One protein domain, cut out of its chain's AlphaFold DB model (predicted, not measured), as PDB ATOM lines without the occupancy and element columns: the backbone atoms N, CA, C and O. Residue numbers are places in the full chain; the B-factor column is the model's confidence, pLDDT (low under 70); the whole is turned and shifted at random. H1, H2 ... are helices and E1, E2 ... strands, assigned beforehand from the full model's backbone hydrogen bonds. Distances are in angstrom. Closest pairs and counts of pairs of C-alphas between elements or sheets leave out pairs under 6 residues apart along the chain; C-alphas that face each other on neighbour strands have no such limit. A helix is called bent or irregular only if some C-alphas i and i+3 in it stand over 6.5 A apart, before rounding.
ATOM      1  N   SER A  17     193.098 244.740 270.301       40.09
ATOM      2  CA  SER A  17     194.215 244.035 269.666       40.09
ATOM      3  C   SER A  17     194.249 242.542 269.993       40.09
ATOM      4  O   SER A  17     194.528 241.744 269.109       40.09
ATOM      5  N   THR A  18     193.911 242.140 271.218       45.06
ATOM      6  CA  THR A  18     193.938 240.737 271.662       45.06
ATOM      7  C   THR A  18     192.856 239.914 270.966       45.06
ATOM      8  O   THR A  18     193.125 238.824 270.459       45.06
ATOM      9  N   ILE A  19     191.650 240.478 270.853       46.19
ATOM     10  CA  ILE A  19     190.519 239.871 270.134       46.19
ATOM     11  C   ILE A  19     190.833 239.780 268.631       46.19
ATOM     12  O   ILE A  19     190.577 238.756 267.997       46.19
ATOM     13  N   ALA A  20     191.432 240.825 268.052       47.66
ATOM     14  CA  ALA A  20     191.826 240.839 266.642       47.66
ATOM     15  C   ALA A  20     192.934 239.816 266.325       47.66
ATOM     16  O   ALA A  20     192.877 239.150 265.291       47.66
ATOM     17  N   THR A  21     193.909 239.638 267.219       47.41
ATOM     18  CA  THR A  21     194.983 238.649 267.068       47.41
ATOM     19  C   THR A  21     194.454 237.216 267.195       47.41
ATOM     20  O   THR A  21     194.800 236.377 266.366       47.41
ATOM     21  N   ALA A  22     193.544 236.939 268.138       49.03
ATOM     22  CA  ALA A  22     192.869 235.638 268.229       49.03
ATOM     23  C   ALA A  22     192.072 235.308 266.949       49.03
ATOM     24  O   ALA A  22     192.155 234.189 266.436       49.03
ATOM     25  N   ARG A  23     191.374 236.302 266.376       52.78
ATOM     26  CA  ARG A  23     190.669 236.176 265.086       52.78
ATOM     27  C   ARG A  23     191.613 235.932 263.903       52.78
ATOM     28  O   ARG A  23     191.274 235.158 263.014       52.78
ATOM     29  N   GLY A  24     192.793 236.556 263.897       49.91
ATOM     30  CA  GLY A  24     193.778 236.435 262.816       49.91
ATOM     31  C   GLY A  24     194.530 235.100 262.772       49.91
ATOM     32  O   GLY A  24     194.882 234.640 261.690       49.91
ATOM     33  N   ARG A  34     198.855 220.718 269.442       59.00
ATOM     34  CA  ARG A  34     198.798 220.124 270.790       59.00
ATOM     35  C   ARG A  34     198.958 221.183 271.883       59.00
ATOM     36  O   ARG A  34     198.448 221.006 272.983       59.00
ATOM     37  N   ALA A  35     199.654 222.268 271.560       57.72
ATOM     38  CA  ALA A  35     199.623 223.520 272.289       57.72
ATOM     39  C   ALA A  35     200.083 224.656 271.359       57.72
ATOM     40  O   ALA A  35     200.981 224.443 270.540       57.72
ATOM     41  N   ALA A  36     199.485 225.840 271.460       61.50
ATOM     42  CA  ALA A  36     199.886 227.033 270.708       61.50
ATOM     43  C   ALA A  36     199.915 228.234 271.649       61.50
ATOM     44  O   ALA A  36     199.040 228.357 272.498       61.50
ATOM     45  N   THR A  37     200.875 229.140 271.495       58.75
ATOM     46  CA  THR A  37     200.938 230.340 272.338       58.75
ATOM     47  C   THR A  37     200.883 231.574 271.476       58.75
ATOM     48  O   THR A  37     201.730 231.786 270.612       58.75
ATOM     49  N   VAL A  38     199.895 232.402 271.761       64.56
ATOM     50  CA  VAL A  38     199.703 233.723 271.191       64.56
ATOM     51  C   VAL A  38     199.521 234.628 272.381       64.56
ATOM     52  O   VAL A  38     198.406 234.744 272.867       64.56
ATOM     53  N   SER A  39     200.600 235.218 272.892       60.81
ATOM     54  CA  SER A  39     200.507 236.050 274.095       60.81
ATOM     55  C   SER A  39     199.337 237.048 273.982       60.81
ATOM     56  O   SER A  39     199.267 237.760 272.974       60.81
ATOM     57  N   PRO A  40     198.393 237.063 274.948       77.94
ATOM     58  CA  PRO A  40     198.435 236.389 276.255       77.94
ATOM     59  C   PRO A  40     197.684 235.032 276.349       77.94
ATOM     60  O   PRO A  40     197.462 234.520 277.442       77.94
ATOM     61  N   VAL A  41     197.261 234.425 275.242       84.75
ATOM     62  CA  VAL A  41     196.490 233.169 275.177       84.75
ATOM     63  C   VAL A  41     197.375 231.952 274.883       84.75
ATOM     64  O   VAL A  41     198.152 231.928 273.927       84.75
ATOM     65  N   HIS A  42     197.204 230.891 275.665       88.06
ATOM     66  CA  HIS A  42     197.793 229.577 275.438       88.06
ATOM     67  C   HIS A  42     196.704 228.549 275.107       88.06
ATOM     68  O   HIS A  42     195.877 228.234 275.954       88.06
ATOM     69  N   LEU A  43     196.694 228.017 273.886       87.00
ATOM     70  CA  LEU A  43     195.836 226.901 273.496       87.00
ATOM     71  C   LEU A  43     196.448 225.590 273.989       87.00
ATOM     72  O   LEU A  43     197.635 225.357 273.756       87.00
ATOM     73  N   LEU A  44     195.642 224.728 274.600       86.62
ATOM     74  CA  LEU A  44     196.030 223.413 275.099       86.62
ATOM     75  C   LEU A  44     195.030 222.349 274.630       86.62
ATOM     76  O   LEU A  44     193.828 222.478 274.849       86.62
ATOM     77  N   ALA A  45     195.522 221.271 274.025       85.75
ATOM     78  CA  ALA A  45     194.673 220.153 273.624       85.75
ATOM     79  C   ALA A  45     194.365 219.206 274.802       85.75
ATOM     80  O   ALA A  45     195.220 218.952 275.655       85.75
ATOM     81  N   TRP A  46     193.158 218.644 274.807       83.12
ATOM     82  CA  TRP A  46     192.651 217.661 275.762       83.12
ATOM     83  C   TRP A  46     192.419 216.299 275.080       83.12
ATOM     84  O   TRP A  46     191.913 216.281 273.953       83.12
ATOM     85  N   PRO A  47     192.742 215.161 275.732       76.62
ATOM     86  CA  PRO A  47     193.376 215.036 277.050       76.62
ATOM     87  C   PRO A  47     194.840 215.513 277.047       76.62
ATOM     88  O   PRO A  47     195.500 215.472 276.004       76.62
ATOM     89  N   PRO A  48     195.369 215.970 278.199       73.00
ATOM     90  CA  PRO A  48     196.746 216.435 278.293       73.00
ATOM     91  C   PRO A  48     197.729 215.265 278.105       73.00
ATOM     92  O   PRO A  48     197.358 214.096 278.260       73.00
ATOM     93  N   PRO A  49     199.002 215.549 277.775       68.81
ATOM     94  CA  PRO A  49     200.018 214.511 277.656       68.81
ATOM     95  C   PRO A  49     200.236 213.754 278.983       68.81
ATOM     96  O   PRO A  49     199.934 214.270 280.062       68.81
ATOM     97  N   PRO A  50     200.813 212.537 278.929       68.38
ATOM     98  CA  PRO A  50     201.261 211.829 280.125       68.38
ATOM     99  C   PRO A  50     202.206 212.710 280.954       68.38
ATOM    100  O   PRO A  50     203.092 213.353 280.393       68.38
ATOM    101  N   GLY A  51     202.035 212.722 282.279       69.81
ATOM    102  CA  GLY A  51     202.824 213.565 283.192       69.81
ATOM    103  C   GLY A  51     202.059 214.733 283.824       69.81
ATOM    104  O   GLY A  51     202.636 215.455 284.630       69.81
ATOM    105  N   GLY A  52     200.768 214.882 283.514       77.62
ATOM    106  CA  GLY A  52     199.878 215.848 284.159       77.62
ATOM    107  C   GLY A  52     199.707 217.145 283.371       77.62
ATOM    108  O   GLY A  52     200.153 217.274 282.229       77.62
ATOM    109  N   LEU A  53     199.006 218.105 283.971       83.00
ATOM    110  CA  LEU A  53     198.692 219.377 283.320       83.00
ATOM    111  C   LEU A  53     199.950 220.254 283.174       83.00
ATOM    112  O   LEU A  53     200.629 220.509 284.170       83.00
ATOM    113  N   PRO A  54     200.282 220.739 281.964       84.94
ATOM    114  CA  PRO A  54     201.475 221.552 281.767       84.94
ATOM    115  C   PRO A  54     201.318 222.947 282.380       84.94
ATOM    116  O   PRO A  54     200.217 223.496 282.460       84.94
ATOM    117  N   ALA A  55     202.445 223.545 282.770       87.19
ATOM    118  CA  ALA A  55     202.491 224.965 283.096       87.19
ATOM    119  C   ALA A  55     202.228 225.800 281.831       87.19
ATOM    120  O   ALA A  55     202.801 225.489 280.780       87.19
ATOM    121  N   PRO A  56     201.425 226.876 281.911       86.56
ATOM    122  CA  PRO A  56     201.331 227.841 280.830       86.56
ATOM    123  C   PRO A  56     202.706 228.487 280.595       86.56
ATOM    124  O   PRO A  56     203.472 228.681 281.544       86.56
ATOM    125  N   PRO A  57     203.051 228.837 279.348       84.56
ATOM    126  CA  PRO A  57     204.305 229.514 279.053       84.56
ATOM    127  C   PRO A  57     204.339 230.918 279.682       84.56
ATOM    128  O   PRO A  57     203.286 231.528 279.885       84.56
ATOM    129  N   PRO A  58     205.537 231.476 279.945       84.81
ATOM    130  CA  PRO A  58     205.667 232.833 280.464       84.81
ATOM    131  C   PRO A  58     204.911 233.855 279.603       84.81
ATOM    132  O   PRO A  58     205.043 233.861 278.379       84.81
ATOM    133  N   GLY A  59     204.130 234.723 280.250       84.56
ATOM    134  CA  GLY A  59     203.314 235.743 279.583       84.56
ATOM    135  C   GLY A  59     201.934 235.270 279.114       84.56
ATOM    136  O   GLY A  59     201.169 236.085 278.610       84.56
ATOM    137  N   ALA A  60     201.587 233.989 279.283       88.44
ATOM    138  CA  ALA A  60     200.205 233.549 279.125       88.44
ATOM    139  C   ALA A  60     199.363 233.997 280.330       88.44
ATOM    140  O   ALA A  60     199.681 233.683 281.475       88.44
ATOM    141  N   GLU A  61     198.268 234.698 280.061       91.94
ATOM    142  CA  GLU A  61     197.265 235.105 281.049       91.94
ATOM    143  C   GLU A  61     196.025 234.208 281.000       91.94
ATOM    144  O   GLU A  61     195.303 234.102 281.992       91.94
ATOM    145  N   VAL A  62     195.780 233.538 279.869       92.44
ATOM    146  CA  VAL A  62     194.626 232.655 279.663       92.44
ATOM    147  C   VAL A  62     195.074 231.351 279.020       92.44
ATOM    148  O   VAL A  62     195.822 231.353 278.044       92.44
ATOM    149  N   VAL A  63     194.579 230.232 279.539       91.81
ATOM    150  CA  VAL A  63     194.693 228.901 278.944       91.81
ATOM    151  C   VAL A  63     193.352 228.540 278.322       91.81
ATOM    152  O   VAL A  63     192.350 228.452 279.027       91.81
ATOM    153  N   VAL A  64     193.316 228.322 277.013       91.88
ATOM    154  CA  VAL A  64     192.137 227.807 276.318       91.88
ATOM    155  C   VAL A  64     192.342 226.325 276.057       91.88
ATOM    156  O   VAL A  64     193.210 225.936 275.280       91.88
ATOM    157  N   VAL A  65     191.537 225.495 276.703       90.25
ATOM    158  CA  VAL A  65     191.560 224.045 276.539       90.25
ATOM    159  C   VAL A  65     190.563 223.635 275.464       90.25
ATOM    160  O   VAL A  65     189.441 224.131 275.452       90.25
ATOM    161  N   HIS A  66     190.947 222.737 274.562       88.75
ATOM    162  CA  HIS A  66     190.089 222.256 273.478       88.75
ATOM    163  C   HIS A  66     190.238 220.755 273.242       88.75
ATOM    164  O   HIS A  66     191.221 220.156 273.663       88.75
ATOM    165  N   ASP A  67     189.292 220.139 272.535       86.06
ATOM    166  CA  ASP A  67     189.388 218.727 272.158       86.06
ATOM    167  C   ASP A  67     190.492 218.530 271.100       86.06
ATOM    168  O   ASP A  67     190.573 219.277 270.119       86.06
ATOM    169  N   ALA A  68     191.379 217.547 271.288       80.56
ATOM    170  CA  ALA A  68     192.476 217.274 270.356       80.56
ATOM    171  C   ALA A  68     192.002 216.839 268.951       80.56
ATOM    172  O   ALA A  68     192.709 217.076 267.967       80.56
ATOM    173  N   GLY A  69     190.837 216.198 268.858       80.06
ATOM    174  CA  GLY A  69     190.179 215.793 267.616       80.06
ATOM    175  C   GLY A  69     189.320 216.891 266.985       80.06
ATOM    176  O   GLY A  69     189.053 216.824 265.786       80.06
ATOM    177  N   ALA A  70     188.946 217.919 267.752       80.19
ATOM    178  CA  ALA A  70     188.154 219.055 267.284       80.19
ATOM    179  C   ALA A  70     188.760 220.402 267.739       80.19
ATOM    180  O   ALA A  70     188.331 220.983 268.739       80.19
ATOM    181  N   PRO A  71     189.769 220.924 267.011       80.88
ATOM    182  CA  PRO A  71     190.325 222.247 267.277       80.88
ATOM    183  C   PRO A  71     189.260 223.353 267.174       80.88
ATOM    184  O   PRO A  71     188.393 223.282 266.301       80.88
ATOM    185  N   PRO A  72     189.331 224.397 268.018       83.31
ATOM    186  CA  PRO A  72     188.305 225.427 268.075       83.31
ATOM    187  C   PRO A  72     188.463 226.444 266.940       83.31
ATOM    188  O   PRO A  72     189.569 226.690 266.454       83.31
ATOM    189  N   THR A  73     187.362 227.083 266.546       84.00
ATOM    190  CA  THR A  73     187.376 228.211 265.600       84.00
ATOM    191  C   THR A  73     187.735 229.524 266.302       84.00
ATOM    192  O   THR A  73     187.599 229.651 267.523       84.00
ATOM    193  N   SER A  74     188.160 230.538 265.537       80.06
ATOM    194  CA  SER A  74     188.433 231.891 266.058       80.06
ATOM    195  C   SER A  74     187.255 232.510 266.769       80.06
ATOM    196  O   SER A  74     187.442 233.177 267.783       80.06
ATOM    197  N   ASP A  75     186.058 232.303 266.238       82.19
ATOM    198  CA  ASP A  75     184.863 232.947 266.760       82.19
ATOM    199  C   ASP A  75     184.479 232.373 268.119       82.19
ATOM    200  O   ASP A  75     184.166 233.132 269.034       82.19
ATOM    201  N   VAL A  76     184.605 231.053 268.296       85.06
ATOM    202  CA  VAL A  76     184.369 230.412 269.594       85.06
ATOM    203  C   VAL A  76     185.412 230.866 270.617       85.06
ATOM    204  O   VAL A  76     185.054 231.208 271.743       85.06
ATOM    205  N   VAL A  77     186.693 230.943 270.236       86.38
ATOM    206  CA  VAL A  77     187.742 231.448 271.138       86.38
ATOM    207  C   VAL A  77     187.482 232.905 271.518       86.38
ATOM    208  O   VAL A  77     187.545 233.240 272.698       86.38
ATOM    209  N   ALA A  78     187.143 233.766 270.559       84.81
ATOM    210  CA  ALA A  78     186.802 235.157 270.841       84.81
ATOM    211  C   ALA A  78     185.603 235.259 271.796       84.81
ATOM    212  O   ALA A  78     185.658 236.018 272.756       84.81
ATOM    213  N   HIS A  79     184.568 234.440 271.596       87.31
ATOM    214  CA  HIS A  79     183.390 234.432 272.460       87.31
ATOM    215  C   HIS A  79     183.711 234.010 273.902       87.31
ATOM    216  O   HIS A  79     183.209 234.612 274.853       87.31
ATOM    217  N   LEU A  80     184.587 233.015 274.077       92.00
ATOM    218  CA  LEU A  80     185.091 232.627 275.395       92.00
ATOM    219  C   LEU A  80     185.860 233.769 276.069       92.00
ATOM    220  O   LEU A  80     185.650 234.032 277.251       92.00
ATOM    221  N   LEU A  81     186.737 234.446 275.326       90.94
ATOM    222  CA  LEU A  81     187.546 235.546 275.853       90.94
ATOM    223  C   LEU A  81     186.688 236.766 276.214       90.94
ATOM    224  O   LEU A  81     186.902 237.356 277.268       90.94
ATOM    225  N   ASP A  82     185.680 237.095 275.404       89.81
ATOM    226  CA  ASP A  82     184.727 238.179 275.681       89.81
ATOM    227  C   ASP A  82     183.908 237.907 276.958       89.81
ATOM    228  O   ASP A  82     183.519 238.831 277.676       89.81
ATOM    229  N   ALA A  83     183.648 236.633 277.269       92.44
ATOM    230  CA  ALA A  83     182.949 236.220 278.481       92.44
ATOM    231  C   ALA A  83     183.862 236.111 279.717       92.44
ATOM    232  O   ALA A  83     183.348 236.081 280.843       92.44
ATOM    233  N   LEU A  84     185.188 236.083 279.535       93.31
ATOM    234  CA  LEU A  84     186.188 236.012 280.606       93.31
ATOM    235  C   LEU A  84     186.459 237.407 281.191       93.31
ATOM    236  O   LEU A  84     187.581 237.913 281.215       93.31
ATOM    237  N   VAL A  85     185.390 238.040 281.660       90.75
ATOM    238  CA  VAL A  85     185.431 239.356 282.296       90.75
ATOM    239  C   VAL A  85     186.064 239.282 283.689       90.75
ATOM    240  O   VAL A  85     186.428 238.223 284.205       90.75
ATOM    241  N   ASP A  86     186.215 240.432 284.325       85.94
ATOM    242  CA  ASP A  86     186.773 240.515 285.666       85.94
ATOM    243  C   ASP A  86     185.942 239.810 286.732       85.94
ATOM    244  O   ASP A  86     184.712 239.872 286.743       85.94
ATOM    245  N   GLY A  87     186.647 239.124 287.634       90.88
ATOM    246  CA  GLY A  87     186.043 238.253 288.639       90.88
ATOM    247  C   GLY A  87     185.511 236.929 288.085       90.88
ATOM    248  O   GLY A  87     184.900 236.189 288.846       90.88
ATOM    249  N   VAL A  88     185.718 236.630 286.796       95.31
ATOM    250  CA  VAL A  88     185.485 235.305 286.206       95.31
ATOM    251  C   VAL A  88     186.830 234.610 286.026       95.31
ATOM    252  O   VAL A  88     187.723 235.121 285.344       95.31
ATOM    253  N   ASP A  89     186.966 233.437 286.636       95.50
ATOM    254  CA  ASP A  89     188.184 232.627 286.615       95.50
ATOM    255  C   ASP A  89     188.220 231.683 285.415       95.50
ATOM    256  O   ASP A  89     189.297 231.370 284.902       95.50
ATOM    257  N   ALA A  90     187.048 231.253 284.941       96.12
ATOM    258  CA  ALA A  90     186.939 230.443 283.741       96.12
ATOM    259  C   ALA A  90     185.610 230.607 282.995       96.12
ATOM    260  O   ALA A  90     184.588 231.001 283.556       96.12
ATOM    261  N   VAL A  91     185.622 230.243 281.718       96.56
ATOM    262  CA  VAL A  91     184.457 230.187 280.843       96.56
ATOM    263  C   VAL A  91     184.378 228.815 280.188       96.56
ATOM    264  O   VAL A  91     185.366 228.336 279.633       96.56
ATOM    265  N   ALA A  92     183.198 228.201 280.215       93.75
ATOM    266  CA  ALA A  92     182.915 226.959 279.505       93.75
ATOM    267  C   ALA A  92     181.917 227.162 278.370       93.75
ATOM    268  O   ALA A  92     180.920 227.871 278.544       93.75
ATOM    269  N   THR A  93     182.137 226.476 277.245       94.19
ATOM    270  CA  THR A  93     181.050 226.218 276.300       94.19
ATOM    271  C   THR A  93     180.058 225.243 276.918       94.19
ATOM    272  O   THR A  93     180.432 224.272 277.583       94.19
ATOM    273  N   VAL A  94     178.772 225.509 276.716       94.56
ATOM    274  CA  VAL A  94     177.696 224.641 277.183       94.56
ATOM    275  C   VAL A  94     176.627 224.460 276.115       94.56
ATOM    276  O   VAL A  94     176.368 225.361 275.315       94.56
ATOM    277  N   ARG A  95     175.942 223.317 276.149       94.00
ATOM    278  CA  ARG A  95     174.718 223.079 275.373       94.00
ATOM    279  C   ARG A  95     173.549 222.791 276.314       94.00
ATOM    280  O   ARG A  95     173.696 221.921 277.173       94.00
ATOM    281  N   PRO A  96     172.399 223.469 276.178       93.88
ATOM    282  CA  PRO A  96     171.224 223.175 276.995       93.88
ATOM    283  C   PRO A  96     170.801 221.710 276.877       93.88
ATOM    284  O   PRO A  96     170.875 221.121 275.797       93.88
ATOM    285  N   VAL A  97     170.316 221.126 277.970       95.69
ATOM    286  CA  VAL A  97     169.758 219.771 277.928       95.69
ATOM    287  C   VAL A  97     168.353 219.812 277.326       95.69
ATOM    288  O   VAL A  97     167.423 220.365 277.914       95.69
ATOM    289  N   THR A  98     168.187 219.216 276.145       93.69
ATOM    290  CA  THR A  98     166.905 219.183 275.415       93.69
ATOM    291  C   THR A  98     166.116 217.901 275.616       93.69
ATOM    292  O   THR A  98     164.910 217.886 275.366       93.69
ATOM    293  N   ASP A  99     166.765 216.841 276.085       94.50
ATOM    294  CA  ASP A  99     166.129 215.559 276.368       94.50
ATOM    295  C   ASP A  99     165.596 215.512 277.805       94.50
ATOM    296  O   ASP A  99     165.818 216.418 278.614       94.50
ATOM    297  N   ALA A 100     164.806 214.488 278.124       94.31
ATOM    298  CA  ALA A 100     164.382 214.255 279.499       94.31
ATOM    299  C   ALA A 100     165.532 213.619 280.290       94.31
ATOM    300  O   ALA A 100     166.070 212.597 279.875       94.31
ATOM    301  N   VAL A 101     165.853 214.180 281.458       96.69
ATOM    302  CA  VAL A 101     166.842 213.609 282.381       96.69
ATOM    303  C   VAL A 101     166.115 212.842 283.478       96.69
ATOM    304  O   VAL A 101     165.129 213.326 284.048       96.69
ATOM    305  N   LYS A 102     166.572 211.621 283.745       96.88
ATOM    306  CA  LYS A 102     165.999 210.717 284.743       96.88
ATOM    307  C   LYS A 102     167.034 210.405 285.807       96.88
ATOM    308  O   LYS A 102     168.207 210.241 285.488       96.88
ATOM    309  N   GLU A 103     166.577 210.316 287.046       97.56
ATOM    310  CA  GLU A 103     167.358 209.709 288.118       97.56
ATOM    311  C   GLU A 103     167.148 208.195 288.045       97.56
ATOM    312  O   GLU A 103     166.013 207.734 287.867       97.56
ATOM    313  N   VAL A 104     168.244 207.446 288.113       97.81
ATOM    314  CA  VAL A 104     168.272 205.988 287.984       97.81
ATOM    315  C   VAL A 104     169.050 205.436 289.171       97.81
ATOM    316  O   VAL A 104     170.112 205.971 289.489       97.81
ATOM    317  N   ASP A 105     168.505 204.421 289.839       97.25
ATOM    318  CA  ASP A 105     169.179 203.750 290.954       97.25
ATOM    319  C   ASP A 105     170.199 202.697 290.482       97.25
ATOM    320  O   ASP A 105     170.366 202.447 289.286       97.25
ATOM    321  N   ASP A 106     170.895 202.074 291.437       97.44
ATOM    322  CA  ASP A 106     171.942 201.081 291.165       97.44
ATOM    323  C   ASP A 106     171.416 199.814 290.457       97.44
ATOM    324  O   ASP A 106     172.185 199.114 289.795       97.44
ATOM    325  N   ASP A 107     170.109 199.536 290.544       96.88
ATOM    326  CA  ASP A 107     169.442 198.409 289.880       96.88
ATOM    327  C   ASP A 107     168.930 198.773 288.470       96.88
ATOM    328  O   ASP A 107     168.389 197.926 287.748       96.88
ATOM    329  N   GLY A 108     169.111 200.026 288.043       96.31
ATOM    330  CA  GLY A 108     168.696 200.521 286.733       96.31
ATOM    331  C   GLY A 108     167.229 200.955 286.661       96.31
ATOM    332  O   GLY A 108     166.720 201.194 285.558       96.31
ATOM    333  N   ALA A 109     166.528 201.066 287.790       97.69
ATOM    334  CA  ALA A 109     165.153 201.544 287.819       97.69
ATOM    335  C   ALA A 109     165.104 203.079 287.764       97.69
ATOM    336  O   ALA A 109     165.868 203.780 288.420       97.69
ATOM    337  N   VAL A 110     164.167 203.623 286.980       97.62
ATOM    338  CA  VAL A 110     163.916 205.072 286.937       97.62
ATOM    339  C   VAL A 110     163.166 205.481 288.202       97.62
ATOM    340  O   VAL A 110     161.986 205.157 288.353       97.62
ATOM    341  N   VAL A 111     163.828 206.232 289.079       98.06
ATOM    342  CA  VAL A 111     163.284 206.658 290.382       98.06
ATOM    343  C   VAL A 111     162.781 208.100 290.384       98.06
ATOM    344  O   VAL A 111     162.015 208.491 291.263       98.06
ATOM    345  N   GLY A 112     163.146 208.894 289.373       97.25
ATOM    346  CA  GLY A 112     162.795 210.309 289.341       97.25
ATOM    347  C   GLY A 112     162.963 210.983 287.987       97.25
ATOM    348  O   GLY A 112     163.506 210.432 287.026       97.25
ATOM    349  N   VAL A 113     162.474 212.220 287.916       96.56
ATOM    350  CA  VAL A 113     162.698 213.129 286.788       96.56
ATOM    351  C   VAL A 113     163.481 214.320 287.301       96.56
ATOM    352  O   VAL A 113     163.020 215.010 288.207       96.56
ATOM    353  N   VAL A 114     164.633 214.579 286.695       97.06
ATOM    354  CA  VAL A 114     165.429 215.759 287.019       97.06
ATOM    355  C   VAL A 114     164.878 216.938 286.209       97.06
ATOM    356  O   VAL A 114     164.774 216.827 284.979       97.06
ATOM    357  N   PRO A 115     164.500 218.064 286.845       95.31
ATOM    358  CA  PRO A 115     164.146 219.279 286.125       95.31
ATOM    359  C   PRO A 115     165.328 219.719 285.261       95.31
ATOM    360  O   PRO A 115     166.405 220.013 285.767       95.31
ATOM    361  N   ARG A 116     165.127 219.738 283.944       94.88
ATOM    362  CA  ARG A 116     166.178 220.114 282.988       94.88
ATOM    363  C   ARG A 116     166.368 221.623 282.851       94.88
ATOM    364  O   ARG A 116     167.330 222.059 282.226       94.88
ATOM    365  N   ASP A 117     165.453 222.414 283.406       93.25
ATOM    366  CA  ASP A 117     165.536 223.870 283.374       93.25
ATOM    367  C   ASP A 117     166.787 224.319 284.137       93.25
ATOM    368  O   ASP A 117     166.938 224.052 285.327       93.25
ATOM    369  N   GLY A 118     167.705 224.977 283.430       89.94
ATOM    370  CA  GLY A 118     169.003 225.377 283.978       89.94
ATOM    371  C   GLY A 118     170.100 224.309 283.899       89.94
ATOM    372  O   GLY A 118     171.224 224.599 284.301       89.94
ATOM    373  N   LEU A 119     169.826 223.119 283.350       95.06
ATOM    374  CA  LEU A 119     170.860 222.124 283.061       95.06
ATOM    375  C   LEU A 119     171.483 222.346 281.685       95.06
ATOM    376  O   LEU A 119     170.798 222.589 280.685       95.06
ATOM    377  N   ALA A 120     172.801 222.189 281.628       94.69
ATOM    378  CA  ALA A 120     173.553 222.220 280.390       94.69
ATOM    379  C   ALA A 120     174.689 221.194 280.428       94.69
ATOM    380  O   ALA A 120     175.276 220.928 281.476       94.69
ATOM    381  N   VAL A 121     174.993 220.626 279.266       93.00
ATOM    382  CA  VAL A 121     176.161 219.776 279.060       93.00
ATOM    383  C   VAL A 121     177.360 220.684 278.841       93.00
ATOM    384  O   VAL A 121     177.364 221.475 277.895       93.00
ATOM    385  N   VAL A 122     178.360 220.568 279.709       92.06
ATOM    386  CA  VAL A 122     179.640 221.263 279.556       92.06
ATOM    387  C   VAL A 122     180.422 220.630 278.409       92.06
ATOM    388  O   VAL A 122     180.477 219.408 278.278       92.06
ATOM    389  N   GLY A 123     181.008 221.471 277.564       89.50
ATOM    390  CA  GLY A 123     181.822 221.063 276.430       89.50
ATOM    391  C   GLY A 123     183.223 221.664 276.458       89.50
ATOM    392  O   GLY A 123     183.633 222.345 277.402       89.50
ATOM    393  N   LEU A 124     183.951 221.378 275.384       89.88
ATOM    394  CA  LEU A 124     185.159 222.082 274.976       89.88
ATOM    395  C   LEU A 124     184.824 222.905 273.720       89.88
ATOM    396  O   LEU A 124     183.940 222.502 272.963       89.88
ATOM    397  N   PRO A 125     185.517 224.025 273.459       92.81
ATOM    398  CA  PRO A 125     186.623 224.587 274.235       92.81
ATOM    399  C   PRO A 125     186.209 225.290 275.542       92.81
ATOM    400  O   PRO A 125     185.067 225.685 275.739       92.81
ATOM    401  N   GLN A 126     187.174 225.486 276.436       94.06
ATOM    402  CA  GLN A 126     187.032 226.211 277.703       94.06
ATOM    403  C   GLN A 126     188.178 227.211 277.844       94.06
ATOM    404  O   GLN A 126     189.292 226.902 277.441       94.06
ATOM    405  N   ALA A 127     187.945 228.376 278.441       94.25
ATOM    406  CA  ALA A 127     188.988 229.351 278.759       94.25
ATOM    407  C   ALA A 127     189.167 229.459 280.274       94.25
ATOM    408  O   ALA A 127     188.187 229.579 280.997       94.25
ATOM    409  N   VAL A 128     190.401 229.442 280.769       95.06
ATOM    410  CA  VAL A 128     190.731 229.516 282.201       95.06
ATOM    411  C   VAL A 128     191.831 230.548 282.397       95.06
ATOM    412  O   VAL A 128     192.811 230.550 281.653       95.06
ATOM    413  N   ARG A 129     191.718 231.421 283.400       94.56
ATOM    414  CA  ARG A 129     192.820 232.326 283.756       94.56
ATOM    415  C   ARG A 129     194.040 231.517 284.189       94.56
ATOM    416  O   ARG A 129     193.928 230.571 284.964       94.56
ATOM    417  N   ALA A 130     195.225 231.919 283.742       91.62
ATOM    418  CA  ALA A 130     196.477 231.249 284.088       91.62
ATOM    419  C   ALA A 130     196.710 231.206 285.610       91.62
ATOM    420  O   ALA A 130     197.249 230.227 286.119       91.62
ATOM    421  N   SER A 131     196.235 232.217 286.348       90.94
ATOM    422  CA  SER A 131     196.256 232.233 287.816       90.94
ATOM    423  C   SER A 131     195.423 231.108 288.439       90.94
ATOM    424  O   SER A 131     195.890 230.467 289.369       90.94
ATOM    425  N   ALA A 132     194.235 230.820 287.900       90.12
ATOM    426  CA  ALA A 132     193.380 229.713 288.345       90.12
ATOM    427  C   ALA A 132     193.868 228.342 287.833       90.12
ATOM    428  O   ALA A 132     193.480 227.292 288.344       90.12
ATOM    429  N   TRP A 133     194.736 228.338 286.817       88.31
ATOM    430  CA  TRP A 133     195.393 227.137 286.306       88.31
ATOM    431  C   TRP A 133     196.614 226.718 287.137       88.31
ATOM    432  O   TRP A 133     196.940 225.534 287.187       88.31
ATOM    433  N   ALA A 134     197.295 227.674 287.773       83.50
ATOM    434  CA  ALA A 134     198.596 227.471 288.411       83.50
ATOM    435  C   ALA A 134     198.603 226.322 289.433       83.50
ATOM    436  O   ALA A 134     199.487 225.467 289.381       83.50
ATOM    437  N   ASP A 135     197.571 226.232 290.273       78.50
ATOM    438  CA  ASP A 135     197.451 225.202 291.317       78.50
ATOM    439  C   ASP A 135     197.240 223.781 290.763       78.50
ATOM    440  O   ASP A 135     197.246 222.798 291.503       78.50
ATOM    441  N   ARG A 136     197.047 223.656 289.447       76.62
ATOM    442  CA  ARG A 136     196.745 222.401 288.746       76.62
ATOM    443  C   ARG A 136     197.961 221.818 288.037       76.62
ATOM    444  O   ARG A 136     197.914 220.676 287.580       76.62
ATOM    445  N   VAL A 137     199.025 222.601 287.885       82.94
ATOM    446  CA  VAL A 137     200.215 222.202 287.132       82.94
ATOM    447  C   VAL A 137     200.824 220.936 287.740       82.94
ATOM    448  O   VAL A 137     201.047 220.848 288.942       82.94
ATOM    449  N   GLY A 138     201.088 219.942 286.894       78.75
ATOM    450  CA  GLY A 138     201.636 218.643 287.287       78.75
ATOM    451  C   GLY A 138     200.624 217.674 287.907       78.75
ATOM    452  O   GLY A 138     200.948 216.499 288.072       78.75
ATOM    453  N   ALA A 139     199.394 218.107 288.204       75.88
ATOM    454  CA  ALA A 139     198.350 217.197 288.655       75.88
ATOM    455  C   ALA A 139     197.875 216.310 287.488       75.88
ATOM    456  O   ALA A 139     197.734 216.801 286.357       75.88
ATOM    457  N   PRO A 140     197.611 215.011 287.721       70.25
ATOM    458  CA  PRO A 140     196.917 214.198 286.733       70.25
ATOM    459  C   PRO A 140     195.501 214.763 286.528       70.25
ATOM    460  O   PRO A 140     194.849 215.130 287.511       70.25
ATOM    461  N   PRO A 141     195.001 214.849 285.282       68.06
ATOM    462  CA  PRO A 141     193.603 215.192 285.065       68.06
ATOM    463  C   PRO A 141     192.727 214.122 285.726       68.06
ATOM    464  O   PRO A 141     192.993 212.926 285.580       68.06
ATOM    465  N   ALA A 142     191.689 214.532 286.458       68.06
ATOM    466  CA  ALA A 142     190.672 213.571 286.866       68.06
ATOM    467  C   ALA A 142     189.989 213.032 285.592       68.06
ATOM    468  O   ALA A 142     189.770 213.815 284.665       68.06
ATOM    469  N   PRO A 143     189.681 211.724 285.522       60.56
ATOM    470  CA  PRO A 143     189.220 211.079 284.290       60.56
ATOM    471  C   PRO A 143     187.967 211.738 283.700       60.56
ATOM    472  O   PRO A 143     187.869 211.856 282.481       60.56
ATOM    473  N   ASP A 144     187.093 212.262 284.563       65.38
ATOM    474  CA  ASP A 144     185.820 212.878 284.178       65.38
ATOM    475  C   ASP A 144     185.782 214.396 284.431       65.38
ATOM    476  O   ASP A 144     184.746 215.028 284.242       65.38
ATOM    477  N   ALA A 145     186.893 214.995 284.879       72.12
ATOM    478  CA  ALA A 145     186.949 216.414 285.217       72.12
ATOM    479  C   ALA A 145     187.616 217.222 284.103       72.12
ATOM    480  O   ALA A 145     188.800 217.062 283.790       72.12
ATOM    481  N   THR A 146     186.864 218.162 283.558       80.06
ATOM    482  CA  THR A 146     187.362 219.221 282.692       80.06
ATOM    483  C   THR A 146     188.047 220.322 283.519       80.06
ATOM    484  O   THR A 146     187.904 220.390 284.746       80.06
ATOM    485  N   PRO A 147     188.838 221.210 282.891       83.12
ATOM    486  CA  PRO A 147     189.468 222.334 283.578       83.12
ATOM    487  C   PRO A 147     188.522 223.165 284.449       83.12
ATOM    488  O   PRO A 147     188.896 223.507 285.572       83.12
ATOM    489  N   VAL A 148     187.311 223.460 283.966       89.06
ATOM    490  CA  VAL A 148     186.347 224.275 284.721       89.06
ATOM    491  C   VAL A 148     185.813 223.578 285.966       89.06
ATOM    492  O   VAL A 148     185.589 224.258 286.964       89.06
ATOM    493  N   ASP A 149     185.686 222.248 285.968       87.81
ATOM    494  CA  ASP A 149     185.145 221.502 287.115       87.81
ATOM    495  C   ASP A 149     185.976 221.730 288.368       87.81
ATOM    496  O   ASP A 149     185.461 221.873 289.475       87.81
ATOM    497  N   ALA A 150     187.286 221.828 288.193       83.94
ATOM    498  CA  ALA A 150     188.166 222.013 289.322       83.94
ATOM    499  C   ALA A 150     188.571 223.477 289.562       83.94
ATOM    500  O   ALA A 150     189.119 223.765 290.620       83.94
ATOM    501  N   VAL A 151     188.182 224.411 288.683       89.44
ATOM    502  CA  VAL A 151     188.007 225.824 289.070       89.44
ATOM    503  C   VAL A 151     186.811 225.953 290.019       89.44
ATOM    504  O   VAL A 151     186.943 226.571 291.073       89.44
ATOM    505  N   VAL A 152     185.680 225.303 289.713       90.50
ATOM    506  CA  VAL A 152     184.506 225.261 290.607       90.50
ATOM    507  C   VAL A 152     184.861 224.614 291.946       90.50
ATOM    508  O   VAL A 152     184.544 225.174 292.993       90.50
ATOM    509  N   ALA A 153     185.565 223.477 291.940       86.81
ATOM    510  CA  ALA A 153     185.977 222.801 293.174       86.81
ATOM    511  C   ALA A 153     186.896 223.662 294.063       86.81
ATOM    512  O   ALA A 153     186.868 223.527 295.285       86.81
ATOM    513  N   ALA A 154     187.680 224.565 293.465       86.50
ATOM    514  CA  ALA A 154     188.516 225.529 294.179       86.50
ATOM    515  C   ALA A 154     187.743 226.776 294.667       86.50
ATOM    516  O   ALA A 154     188.332 227.660 295.287       86.50
ATOM    517  N   GLY A 155     186.434 226.864 294.402       90.00
ATOM    518  CA  GLY A 155     185.599 228.020 294.738       90.00
ATOM    519  C   GLY A 155     185.721 229.190 293.758       90.00
ATOM    520  O   GLY A 155     185.276 230.293 294.078       90.00
ATOM    521  N   GLY A 156     186.321 228.966 292.586       92.75
ATOM    522  CA  GLY A 156     186.427 229.959 291.524       92.75
ATOM    523  C   GLY A 156     185.096 230.219 290.818       92.75
ATOM    524  O   GLY A 156     184.150 229.426 290.878       92.75
ATOM    525  N   VAL A 157     185.025 231.343 290.115       95.62
ATOM    526  CA  VAL A 157     183.834 231.776 289.381       95.62
ATOM    527  C   VAL A 157     183.914 231.298 287.936       95.62
ATOM    528  O   VAL A 157     184.792 231.710 287.177       95.62
ATOM    529  N   VAL A 158     182.949 230.470 287.531       95.69
ATOM    530  CA  VAL A 158     182.829 229.979 286.153       95.69
ATOM    531  C   VAL A 158     181.613 230.584 285.470       95.69
ATOM    532  O   VAL A 158     180.516 230.616 286.032       95.69
ATOM    533  N   ARG A 159     181.794 231.047 284.232       96.31
ATOM    534  CA  ARG A 159     180.708 231.512 283.370       96.31
ATOM    535  C   ARG A 159     180.456 230.533 282.229       96.31
ATOM    536  O   ARG A 159     181.381 229.969 281.662       96.31
ATOM    537  N   ALA A 160     179.192 230.352 281.872       94.06
ATOM    538  CA  ALA A 160     178.811 229.560 280.713       94.06
ATOM    539  C   ALA A 160     178.573 230.462 279.495       94.06
ATOM    540  O   ALA A 160     177.948 231.521 279.617       94.06
ATOM    541  N   VAL A 161     179.031 230.015 278.329       93.56
ATOM    542  CA  VAL A 161     178.614 230.533 277.023       93.56
ATOM    543  C   VAL A 161     177.930 229.421 276.248       93.56
ATOM    544  O   VAL A 161     178.406 228.288 276.230       93.56
ATOM    545  N   VAL A 162     176.786 229.722 275.640       89.88
ATOM    546  CA  VAL A 162     176.085 228.732 274.818       89.88
ATOM    547  C   VAL A 162     176.887 228.533 273.543       89.88
ATOM    548  O   VAL A 162     177.234 229.512 272.883       89.88
ATOM    549  N   ASP A 163     177.191 227.279 273.224       77.25
ATOM    550  CA  ASP A 163     177.857 226.934 271.973       77.25
ATOM    551  C   ASP A 163     176.947 227.316 270.789       77.25
ATOM    552  O   ASP A 163     175.806 226.845 270.739       77.25
TER     553      ASP A 163
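This is residues 17 to 24 and 34 to 163 of the 165 residues of an uncharacterized protein of Actinomarinicola tropica (UniProt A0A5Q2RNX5). A strongly twisted wall of six strands has H2 packed on one face and H3 and H4 on the other, with H1 beside H2. From one end of E4 and E7 an arm reaches far out to the separate hairpin E5 and E6, and this arm makes the longest axis. The printed part has 138 residues, with four named helices and eight named strands in the order H1 E1 E2 E3 H2 E4 E5 E6 E7 H3 H4 E8; the class is mixed, helices and strands. The large sheet, order E1 E2 E3 E7 E4 E8, is mixed, and the small one is antiparallel. By the radius of gyration of the C-alphas, 16.4 A, the whole is compact, yet its outline is elongated, 52 by 32 by 30 A.

H1, residues 17 to 24, begins at C-alpha 17 (194.215, 244.035, 269.666). After the cut come E1, residues 35 to 38, E2, 41 to 46, 16.0 A long, and E3, 62 to 67, 16.7 A. H2, 74 to 83, spans 14.3 A. E4, 90 to 96, spans 18.6 A and ends at (171.224, 223.175, 276.995). E5, 101 to 104, and E6, 110 to 114, follow. E7, 120 to 129, spans 22.0 A and bends by 79 degrees at residue 124. H3, 130 to 136, is only just irregular, with C-alphas 132 and 135 6.8 A apart. H4 is 147 to 153; E8, 158 to 162, ends at (176.085, 228.732, 274.818).

E1 and E2 form a hairpin, with N 36 and O 43 3.0 A apart. E2 and E3 are parallel, N 44 to O 64 2.8 A. E7 is antiparallel to E3, N 65 to O 126 2.8 A, and to E4, N 91 to O 127 2.7 A. E4 and edge strand E8 are parallel, N 92 to O 159 2.9 A. E3, H2 and E4 make a split strand-helix-strand unit, two strands running the same way with E7 between them; its crossover is left-handed. H2 is on the sheet, its Leu 80 and Val 91 of E4 having their C-alphas 6.0 A apart. H1 touches H2 at a shallow tilt of 27 degrees, opposite ways, closest at C-alphas 23 and 74, 4.9 A, and only grazes the sheet. H3 and H4 are on the opposite face from H2. H4 lies over E4 at a height over the sheet of 8.7 A and runs across the strands, at 87 degrees to E4 on the local plane; its line rises 39.5 degrees, only just short of standing up from the sheet. H3 and H4 are close but not clearly touching, closest at C-alphas 132 and 151, 6.7 A. In the hairpin E5 and E6, N 103 and O 112 are 3.1 A apart. Every O i to N i+4 pair is within hydrogen-bond range in H1, H2 and H4; in H3 1 of 3 is, beside 2 of 4 O i to N i+3 pairs.

The C-alphas of Ser 17 and Asp 107 are farthest apart, 55.7 A. Residues 25 to 33 are not printed, a gap of 18.8 A between C-alphas 24 and 34. The link E2 to E3 is long. Mean pLDDT of the printed part is 84.4; residues 17 to 24, 34 to 39, 49 to 51 and 141 to 144 are under 70.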